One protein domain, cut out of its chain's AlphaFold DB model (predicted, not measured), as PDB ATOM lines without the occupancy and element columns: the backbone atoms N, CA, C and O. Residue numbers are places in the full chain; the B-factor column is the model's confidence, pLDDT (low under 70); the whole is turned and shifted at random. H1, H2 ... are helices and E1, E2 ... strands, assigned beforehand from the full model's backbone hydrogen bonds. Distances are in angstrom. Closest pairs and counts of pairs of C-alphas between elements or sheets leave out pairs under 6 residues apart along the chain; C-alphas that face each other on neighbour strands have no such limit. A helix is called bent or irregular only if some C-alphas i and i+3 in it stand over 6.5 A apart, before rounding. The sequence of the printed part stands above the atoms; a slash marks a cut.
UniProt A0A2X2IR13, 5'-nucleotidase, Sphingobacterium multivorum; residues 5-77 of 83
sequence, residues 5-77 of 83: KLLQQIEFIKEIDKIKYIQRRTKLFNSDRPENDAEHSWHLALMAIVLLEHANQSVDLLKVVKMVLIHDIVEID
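AT A GLANCE: This is residues 5 to 77 of the 83 residues of the protein "5'-nucleotidase" of Sphingobacterium multivorum (UniProt A0A2X2IR13). A helical hairpin, H2 and H3 side by side, meets a third helix, H1, at a corner, and a small strand hairpin, E1 and E2, sits at that corner between H1 and H2 along the chain. H1 and H2 make an open L, and residues 5 to 14 of H1 stick out free. The printed part has 73 residues with three named helices and two named strands in the order H1, E1, E2, H2, H3; the two-stranded sheet, E1 - E2, is antiparallel and the class is mostly helix. The whole is loose, with a radius of gyration of the C-alphas of 14.5 A, and flat, spanning 39 by 39 by 15 A.

IN THESE COORDINATES: H1, residues 5 to 21, begins with C-alpha 5 at (127.251, 55.568, 6.855) and is 26.8 A long from first to last C-alpha. It is neither bent nor irregular, but only just: C-alphas 15 and 18 are 6.1 A apart. E1 is residues 23 to 27, 9.6 A, and E2 is residues 34 to 36, 6.5 A. H2, residues 37 to 50, begins with C-alpha 37 at (104.888, 69.349, 0.791) and measures 19.8 A. H3, residues 61 to 70, measures 14.5 A and ends with C-alpha 70 at (108.653, 60.022, 2.002).

HOW THE PARTS SIT: H1 and H2 touch only at their ends, through residues 19 to 21 and 37 to 39 alone; the closest C-alphas, of Lys 20 and Ala 38, are 5.1 A apart. Their lines are about perpendicular, at 82 degrees. E1 and E2 form a hairpin, antiparallel with 130 degrees between their directions; N 24 and O 35 are 2.7 A apart and N 35 and O 26 are 2.8 A apart, both within hydrogen-bond range. H2 and H3 form a helical hairpin: they touch, the closest C-alphas being those of Ala 45 and Val 65 at 5.3 A, and run opposite ways at a shallow tilt of 10 degrees. H3 is apart from H1, E1 and E2. In H2 every O i to N i+4 pair is within hydrogen-bond range; in H1 8 of 13 are, and in H3 5 of 6.

THE WHOLE: The C-alphas of Lys 5 and Asn 30 are the two farthest apart, at 43.5 A. Besides residues 5 to 14, residues 53 to 59 in the link from H2 to H3 stand free. The body without these stretches spans 34 by 30 by 14 A. The links H1 to E1 and E2 to H2 are tight, and E1 to E2 and H2 to H3 are short. The printed part has no cut, its mean pLDDT is 97.8, and no printed residue is under 70.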
ATOM      1  N   LYS A   5     128.702  55.790   6.783       96.62
ATOM      2  CA  LYS A   5     127.251  55.568   6.855       96.62
ATOM      3  C   LYS A   5     126.512  56.686   7.595       96.62
ATOM      4  O   LYS A   5     125.479  57.150   7.127       96.62
ATOM      5  N   LEU A   6     127.025  57.108   8.750       97.06
ATOM      6  CA  LEU A   6     126.412  58.174   9.545       97.06
ATOM      7  C   LEU A   6     126.495  59.519   8.814       97.06
ATOM      8  O   LEU A   6     125.541  60.287   8.853       97.06
ATOM      9  N   LEU A   7     127.599  59.779   8.106       97.94
ATOM     10  CA  LEU A   7     127.735  60.982   7.284       97.94
ATOM     11  C   LEU A   7     126.679  61.016   6.171       97.94
ATOM     12  O   LEU A   7     125.982  62.014   6.039       97.94
ATOM     13  N   GLN A   8     126.474  59.911   5.449       98.00
ATOM     14  CA  GLN A   8     125.425  59.823   4.421       98.00
ATOM     15  C   GLN A   8     124.015  60.033   4.992       98.00
ATOM     16  O   GLN A   8     123.185  60.685   4.364       98.00
ATOM     17  N   GLN A   9     123.735  59.517   6.194       98.25
ATOM     18  CA  GLN A   9     122.449  59.733   6.866       98.25
ATOM     19  C   GLN A   9     122.233  61.205   7.234       98.25
ATOM     20  O   GLN A   9     121.129  61.715   7.066       98.25
ATOM     21  N   ILE A  10     123.273  61.886   7.718       98.19
ATOM     22  CA  ILE A  10     123.219  63.318   8.038       98.19
ATOM     23  C   ILE A  10     123.000  64.144   6.768       98.19
ATOM     24  O   ILE A  10     122.146  65.028   6.772       98.19
ATOM     25  N   GLU A  11     123.712  63.835   5.681       98.44
ATOM     26  CA  GLU A  11     123.516  64.520   4.398       98.44
ATOM     27  C   GLU A  11     122.098  64.309   3.861       98.44
ATOM     28  O   GLU A  11     121.467  65.270   3.435       98.44
ATOM     29  N   PHE A  12     121.540  63.099   3.973       98.31
ATOM     30  CA  PHE A  12     120.142  62.854   3.614       98.31
ATOM     31  C   PHE A  12     119.168  63.687   4.462       98.31
ATOM     32  O   PHE A  12     118.291  64.344   3.911       98.31
ATOM     33  N   ILE A  13     119.333  63.707   5.791       98.44
ATOM     34  CA  ILE A  13     118.480  64.497   6.702       98.44
ATOM     35  C   ILE A  13     118.540  65.992   6.362       98.44
ATOM     36  O   ILE A  13     117.528  66.683   6.433       98.44
ATOM     37  N   LYS A  14     119.723  66.490   5.998       98.50
ATOM     38  CA  LYS A  14     119.918  67.877   5.579       98.50
ATOM     39  C   LYS A  14     119.266  68.160   4.224       98.50
ATOM     40  O   LYS A  14     118.663  69.214   4.063       98.50
ATOM     41  N   GLU A  15     119.380  67.241   3.269       98.62
ATOM     42  CA  GLU A  15     118.839  67.404   1.918       98.62
ATOM     43  C   GLU A  15     117.312  67.489   1.921       98.62
ATOM     44  O   GLU A  15     116.740  68.389   1.306       98.62
ATOM     45  N   ILE A  16     116.646  66.618   2.685       98.44
ATOM     46  CA  ILE A  16     115.179  66.585   2.734       98.44
ATOM     47  C   ILE A  16     114.558  67.821   3.392       98.44
ATOM     48  O   ILE A  16     113.360  68.030   3.253       98.44
ATOM     49  N   ASP A  17     115.333  68.681   4.065       98.69
ATOM     50  CA  ASP A  17     114.834  69.968   4.575       98.69
ATOM     51  C   ASP A  17     114.274  70.856   3.451       98.69
ATOM     52  O   ASP A  17     113.325  71.615   3.665       98.69
ATOM     53  N   LYS A  18     114.793  70.687   2.225       98.62
ATOM     54  CA  LYS A  18     114.350  71.402   1.022       98.62
ATOM     55  C   LYS A  18     112.866  71.204   0.702       98.62
ATOM     56  O   LYS A  18     112.264  72.100   0.115       98.62
ATOM     57  N   ILE A  19     112.251  70.101   1.142       98.44
ATOM     58  CA  ILE A  19     110.826  69.821   0.896       98.44
ATOM     59  C   ILE A  19     109.899  70.890   1.498       98.44
ATOM     60  O   ILE A  19     108.815  71.146   0.990       98.44
ATOM     61  N   LYS A  20     110.357  71.614   2.531       98.56
ATOM     62  CA  LYS A  20     109.615  72.732   3.143       98.56
ATOM     63  C   LYS A  20     109.426  73.927   2.203       98.56
ATOM     64  O   LYS A  20     108.614  74.807   2.492       98.56
ATOM     65  N   TYR A  21     110.195  73.997   1.119       98.12
ATOM     66  CA  TYR A  21     110.173  75.112   0.176       98.12
ATOM     67  C   TYR A  21     109.312  74.840  -1.060       98.12
ATOM     68  O   TYR A  21     108.979  75.794  -1.764       98.12
ATOM     69  N   ILE A  22     108.898  73.595  -1.298       98.06
ATOM     70  CA  ILE A  22     108.030  73.246  -2.424       98.06
ATOM     71  C   ILE A  22     106.585  73.585  -2.050       98.06
ATOM     72  O   ILE A  22     106.068  73.102  -1.048       98.06
ATOM     73  N   GLN A  23     105.974  74.513  -2.792       97.56
ATOM     74  CA  GLN A  23     104.627  75.022  -2.515       97.56
ATOM     75  C   GLN A  23     103.592  74.324  -3.398       97.56
ATOM     76  O   GLN A  23     103.772  74.234  -4.612       97.56
ATOM     77  N   ARG A  24     102.467  73.959  -2.791       96.50
ATOM     78  CA  ARG A  24     101.306  73.321  -3.411       96.50
ATOM     79  C   ARG A  24     100.272  74.353  -3.842       96.50
ATOM     80  O   ARG A  24     100.286  75.501  -3.412       96.50
ATOM     81  N   ARG A  25      99.289  73.966  -4.658       95.00
ATOM     82  CA  ARG A  25      98.118  74.824  -4.954       95.00
ATOM     83  C   ARG A  25      97.095  74.805  -3.830       95.00
ATOM     84  O   ARG A  25      96.328  75.759  -3.696       95.00
ATOM     85  N   THR A  26      97.059  73.721  -3.058       95.44
ATOM     86  CA  THR A  26      96.212  73.612  -1.873       95.44
ATOM     87  C   THR A  26      96.540  74.761  -0.934       95.44
ATOM     88  O   THR A  26      97.702  75.006  -0.635       95.44
ATOM     89  N   LYS A  27      95.521  75.493  -0.488       96.56
ATOM     90  CA  LYS A  27      95.675  76.546   0.515       96.56
ATOM     91  C   LYS A  27      95.397  75.984   1.895       96.56
ATOM     92  O   LYS A  27      94.564  75.092   2.052       96.56
ATOM     93  N   LEU A  28      96.041  76.567   2.896       97.44
ATOM     94  CA  LEU A  28      95.674  76.304   4.277       97.44
ATOM     95  C   LEU A  28      94.213  76.684   4.551       97.44
ATOM     96  O   LEU A  28      93.676  77.642   3.992       97.44
ATOM     97  N   PHE A  29      93.591  75.991   5.502       95.25
ATOM     98  CA  PHE A  29      92.283  76.401   5.998       95.25
ATOM     99  C   PHE A  29      92.346  77.817   6.578       95.25
ATOM    100  O   PHE A  29      93.219  78.135   7.386       95.25
ATOM    101  N   ASN A  30      91.386  78.657   6.187       95.75
ATOM    102  CA  ASN A  30      91.248  80.038   6.659       95.75
ATOM    103  C   ASN A  30      92.457  80.946   6.354       95.75
ATOM    104  O   ASN A  30      92.692  81.918   7.069       95.75
ATOM    105  N   SER A  31      93.230  80.643   5.310       94.94
ATOM    106  CA  SER A  31      94.365  81.460   4.880       94.94
ATOM    107  C   SER A  31      94.546  81.392   3.367       94.94
ATOM    108  O   SER A  31      94.230  80.394   2.727       94.94
ATOM    109  N   ASP A  32      95.089  82.459   2.787       95.00
ATOM    110  CA  ASP A  32      95.478  82.480   1.376       95.00
ATOM    111  C   ASP A  32      96.860  81.873   1.116       95.00
ATOM    112  O   ASP A  32      97.270  81.762  -0.041       95.00
ATOM    113  N   ARG A  33      97.576  81.463   2.173       97.31
ATOM    114  CA  ARG A  33      98.899  80.850   2.057       97.31
ATOM    115  C   ARG A  33      98.790  79.449   1.429       97.31
ATOM    116  O   ARG A  33      98.041  78.620   1.956       97.31
ATOM    117  N   PRO A  34      99.567  79.169   0.371       97.00
ATOM    118  CA  PRO A  34      99.799  77.816  -0.120       97.00
ATOM    119  C   PRO A  34     100.329  76.876   0.966       97.00
ATOM    120  O   PRO A  34     101.164  77.282   1.774       97.00
ATOM    121  N   GLU A  35      99.849  75.640   0.978       97.94
ATOM    122  CA  GLU A  35     100.452  74.518   1.696       97.94
ATOM    123  C   GLU A  35     101.823  74.176   1.061       97.94
ATOM    124  O   GLU A  35     102.001  74.387  -0.132       97.94
ATOM    125  N   ASN A  36     102.796  73.661   1.811       98.25
ATOM    126  CA  ASN A  36     104.038  73.065   1.308       98.25
ATOM    127  C   ASN A  36     104.044  71.537   1.490       98.25
ATOM    128  O   ASN A  36     103.289  70.996   2.299       98.25
ATOM    129  N   ASP A  37     104.916  70.823   0.786       98.25
ATOM    130  CA  ASP A  37     104.888  69.349   0.791       98.25
ATOM    131  C   ASP A  37     105.273  68.725   2.135       98.25
ATOM    132  O   ASP A  37     104.800  67.639   2.493       98.25
ATOM    133  N   ALA A  38     106.083  69.421   2.941       98.44
ATOM    134  CA  ALA A  38     106.426  68.956   4.281       98.44
ATOM    135  C   ALA A  38     105.201  68.970   5.210       98.44
ATOM    136  O   ALA A  38     104.945  67.997   5.924       98.44
ATOM    137  N   GLU A  39     104.438  70.069   5.212       98.38
ATOM    138  CA  GLU A  39     103.217  70.172   6.019       98.38
ATOM    139  C   GLU A  39     102.096  69.278   5.475       98.38
ATOM    140  O   GLU A  39     101.379  68.671   6.271       98.38
ATOM    141  N   HIS A  40     102.032  69.086   4.155       98.19
ATOM    142  CA  HIS A  40     101.143  68.120   3.516       98.19
ATOM    143  C   HIS A  40     101.398  66.694   4.022       98.19
ATOM    144  O   HIS A  40     100.500  66.035   4.553       98.19
ATOM    145  N   SER A  41     102.651  66.234   3.935       98.38
ATOM    146  CA  SER A  41     103.060  64.896   4.375       98.38
ATOM    147  C   SER A  41     102.844  64.689   5.877       98.38
ATOM    148  O   SER A  41     102.398  63.621   6.306       98.38
ATOM    149  N   TRP A  42     103.111  65.715   6.696       98.56
ATOM    150  CA  TRP A  42     102.813  65.694   8.131       98.56
ATOM    151  C   TRP A  42     101.312  65.533   8.400       98.56
ATOM    152  O   TRP A  42     100.912  64.679   9.197       98.56
ATOM    153  N   HIS A  43     100.477  66.324   7.725       98.50
ATOM    154  CA  HIS A  43      99.035  66.292   7.920       98.50
ATOM    155  C   HIS A  43      98.454  64.946   7.465       98.50
ATOM    156  O   HIS A  43      97.677  64.332   8.198       98.50
ATOM    157  N   LEU A  44      98.916  64.421   6.327       98.38
ATOM    158  CA  LEU A  44      98.524  63.110   5.813       98.38
ATOM    159  C   LEU A  44      98.942  61.960   6.746       98.38
ATOM    160  O   LEU A  44      98.173  61.018   6.946       98.38
ATOM    161  N   ALA A  45     100.119  62.037   7.375       98.62
ATOM    162  CA  ALA A  45     100.538  61.061   8.381       98.62
ATOM    163  C   ALA A  45      99.600  61.045   9.599       98.62
ATOM    164  O   ALA A  45      99.230  59.972  10.077       98.62
ATOM    165  N   LEU A  46      99.172  62.219  10.078       98.69
ATOM    166  CA  LEU A  46      98.181  62.312  11.155       98.69
ATOM    167  C   LEU A  46      96.812  61.786  10.720       98.69
ATOM    168  O   LEU A  46      96.173  61.062  11.483       98.69
ATOM    169  N   MET A  47      96.386  62.081   9.490       98.56
ATOM    170  CA  MET A  47      95.160  61.520   8.923       98.56
ATOM    171  C   MET A  47      95.211  59.991   8.891       98.56
ATOM    172  O   MET A  47      94.249  59.354   9.302       98.56
ATOM    173  N   ALA A  48      96.332  59.387   8.481       98.31
ATOM    174  CA  ALA A  48      96.490  57.932   8.473       98.31
ATOM    175  C   ALA A  48      96.352  57.313   9.876       98.31
ATOM    176  O   ALA A  48      95.794  56.227  10.014       98.31
ATOM    177  N   ILE A  49      96.832  58.003  10.915       98.44
ATOM    178  CA  ILE A  49      96.696  57.564  12.311       98.44
ATOM    179  C   ILE A  49      95.240  57.678  12.777       98.44
ATOM    180  O   ILE A  49      94.703  56.725  13.333       98.44
ATOM    181  N   VAL A  50      94.602  58.829  12.553       98.62
ATOM    182  CA  VAL A  50      93.239  59.111  13.037       98.62
ATOM    183  C   VAL A  50      92.188  58.286  12.296       98.62
ATOM    184  O   VAL A  50      91.230  57.826  12.906       98.62
ATOM    185  N   LEU A  51      92.367  58.070  10.993       98.44
ATOM    186  CA  LEU A  51      91.385  57.412  10.127       98.44
ATOM    187  C   LEU A  51      91.623  55.901   9.975       98.44
ATOM    188  O   LEU A  51      90.941  55.264   9.171       98.44
ATOM    189  N   LEU A  52      92.571  55.313  10.715       98.19
ATOM    190  CA  LEU A  52      92.944  53.900  10.573       98.19
ATOM    191  C   LEU A  52      91.743  52.953  10.721       98.19
ATOM    192  O   LEU A  52      91.647  51.968   9.992       98.19
ATOM    193  N   GLU A  53      90.826  53.249  11.642       97.38
ATOM    194  CA  GLU A  53      89.640  52.419  11.899       97.38
ATOM    195  C   GLU A  53      88.671  52.339  10.712       97.38
ATOM    196  O   GLU A  53      87.854  51.424  10.639       97.38
ATOM    197  N   HIS A  54      88.780  53.266   9.760       98.19
ATOM    198  CA  HIS A  54      87.958  53.297   8.555       98.19
ATOM    199  C   HIS A  54      88.574  52.504   7.390       98.19
ATOM    200  O   HIS A  54      88.027  52.504   6.287       98.19
ATOM    201  N   ALA A  55      89.713  51.832   7.590       97.50
ATOM    202  CA  ALA A  55      90.327  51.009   6.556       97.50
ATOM    203  C   ALA A  55      89.480  49.758   6.251       97.50
ATOM    204  O   ALA A  55      89.107  48.998   7.141       97.50
ATOM    205  N   ASN A  56      89.246  49.485   4.962       96.75
ATOM    206  CA  ASN A  56      88.472  48.316   4.505       96.75
ATOM    207  C   ASN A  56      89.156  46.962   4.780       96.75
ATOM    208  O   ASN A  56      88.549  45.908   4.602       96.75
ATOM    209  N   GLN A  57      90.438  46.978   5.143       96.44
ATOM    210  CA  GLN A  57      91.252  45.799   5.414       96.44
ATOM    211  C   GLN A  57      92.289  46.119   6.488       96.44
ATOM    212  O   GLN A  57      92.539  47.284   6.791       96.44
ATOM    213  N   SER A  58      92.929  45.087   7.037       96.75
ATOM    214  CA  SER A  58      94.049  45.284   7.955       96.75
ATOM    215  C   SER A  58      95.197  46.013   7.249       96.75
ATOM    216  O   SER A  58      95.620  45.621   6.160       96.75
ATOM    217  N   VAL A  59      95.690  47.081   7.874       97.25
ATOM    218  CA  VAL A  59      96.770  47.928   7.362       97.25
ATOM    219  C   VAL A  59      97.891  47.982   8.395       97.25
ATOM    220  O   VAL A  59      97.651  48.214   9.578       97.25
ATOM    221  N   ASP A  60      99.133  47.810   7.941       98.19
ATOM    222  CA  ASP A  60     100.314  48.125   8.745       98.19
ATOM    223  C   ASP A  60     100.477  49.650   8.818       98.19
ATOM    224  O   ASP A  60     101.000  50.285   7.895       98.19
ATOM    225  N   LEU A  61     100.006  50.239   9.921       98.12
ATOM    226  CA  LEU A  61     100.044  51.683  10.134       98.12
ATOM    227  C   LEU A  61     101.471  52.238  10.061       98.12
ATOM    228  O   LEU A  61     101.686  53.294   9.469       98.12
ATOM    229  N   LEU A  62     102.463  51.540  10.624       98.50
ATOM    230  CA  LEU A  62     103.840  52.034  10.634       98.50
ATOM    231  C   LEU A  62     104.416  52.074   9.217       98.50
ATOM    232  O   LEU A  62     105.153  53.001   8.875       98.50
ATOM    233  N   LYS A  63     104.072  51.089   8.381       98.31
ATOM    234  CA  LYS A  63     104.425  51.112   6.960       98.31
ATOM    235  C   LYS A  63     103.774  52.294   6.241       98.31
ATOM    236  O   LYS A  63     104.476  52.988   5.509       98.31
ATOM    237  N   VAL A  64     102.485  52.554   6.470       98.31
ATOM    238  CA  VAL A  64     101.778  53.686   5.847       98.31
ATOM    239  C   VAL A  64     102.381  55.019   6.272       98.31
ATOM    240  O   VAL A  64     102.713  55.818   5.405       98.31
ATOM    241  N   VAL A  65     102.611  55.228   7.571       98.56
ATOM    242  CA  VAL A  65     103.239  56.455   8.087       98.56
ATOM    243  C   VAL A  65     104.615  56.673   7.452       98.56
ATOM    244  O   VAL A  65     104.918  57.776   7.009       98.56
ATOM    245  N   LYS A  66     105.442  55.626   7.326       98.50
ATOM    246  CA  LYS A  66     106.737  55.737   6.631       98.50
ATOM    247  C   LYS A  66     106.580  56.096   5.157       98.50
ATOM    248  O   LYS A  66     107.370  56.892   4.671       98.50
ATOM    249  N   MET A  67     105.603  55.512   4.460       98.44
ATOM    250  CA  MET A  67     105.356  55.800   3.046       98.44
ATOM    251  C   MET A  67     104.931  57.251   2.830       98.44
ATOM    252  O   MET A  67     105.531  57.932   2.010       98.44
ATOM    253  N   VAL A  68     103.945  57.743   3.582       98.19
ATOM    254  CA  VAL A  68     103.441  59.115   3.399       98.19
ATOM    255  C   VAL A  68     104.468  60.169   3.812       98.19
ATOM    256  O   VAL A  68     104.501  61.240   3.230       98.19
ATOM    257  N   LEU A  69     105.376  59.872   4.745       98.31
ATOM    258  CA  LEU A  69     106.458  60.803   5.092       98.31
ATOM    259  C   LEU A  69     107.529  60.947   3.999       98.31
ATOM    260  O   LEU A  69     108.288  61.910   4.042       98.31
ATOM    261  N   ILE A  70     107.625  60.001   3.057       98.06
ATOM    262  CA  ILE A  70     108.653  60.022   2.002       98.06
ATOM    263  C   ILE A  70     108.093  60.203   0.588       98.06
ATOM    264  O   ILE A  70     108.887  60.341  -0.339       98.06
ATOM    265  N   HIS A  71     106.768  60.148   0.409       98.25
ATOM    266  CA  HIS A  71     106.154  60.003  -0.916       98.25
ATOM    267  C   HIS A  71     106.485  61.149  -1.883       98.25
ATOM    268  O   HIS A  71     106.776  60.866  -3.042       98.25
ATOM    269  N   ASP A  72     106.576  62.378  -1.370       98.19
ATOM    270  CA  ASP A  72     106.850  63.588  -2.156       98.19
ATOM    271  C   ASP A  72     108.312  64.070  -2.039       98.19
ATOM    272  O   ASP A  72     108.657  65.148  -2.505       98.19
ATOM    273  N   ILE A  73     109.241  63.284  -1.466       98.25
ATOM    274  CA  ILE A  73     110.667  63.695  -1.397       98.25
ATOM    275  C   ILE A  73     111.249  63.966  -2.793       98.25
ATOM    276  O   ILE A  73     112.130  64.810  -2.943       98.25
ATOM    277  N   VAL A  74     110.743  63.284  -3.821       98.06
ATOM    278  CA  VAL A  74     111.156  63.493  -5.217       98.06
ATOM    279  C   VAL A  74     110.828  64.900  -5.736       98.06
ATOM    280  O   VAL A  74     111.481  65.376  -6.665       98.06
ATOM    281  N   GLU A  75     109.862  65.587  -5.126       98.31
ATOM    282  CA  GLU A  75     109.421  66.928  -5.527       98.31
ATOM    283  C   GLU A  75     110.438  68.013  -5.154       98.31
ATOM    284  O   GLU A  75     110.387  69.111  -5.705       98.31
ATOM    285  N   ILE A  76     111.444  67.692  -4.328       98.25
ATOM    286  CA  ILE A  76     112.610  68.563  -4.096       98.25
ATOM    287  C   ILE A  76     113.287  68.946  -5.419       98.25
ATOM    288  O   ILE A  76     113.685  70.099  -5.587       98.25
ATOM    289  N   ASP A  77     113.388  67.997  -6.354       97.94
ATOM    290  CA  ASP A  77     114.033  68.204  -7.654       97.94
ATOM    291  C   ASP A  77     113.020  68.375  -8.794       97.94
ATOM    292  O   ASP A  77     113.272  69.121  -9.742       97.94
TER     293      ASP A  77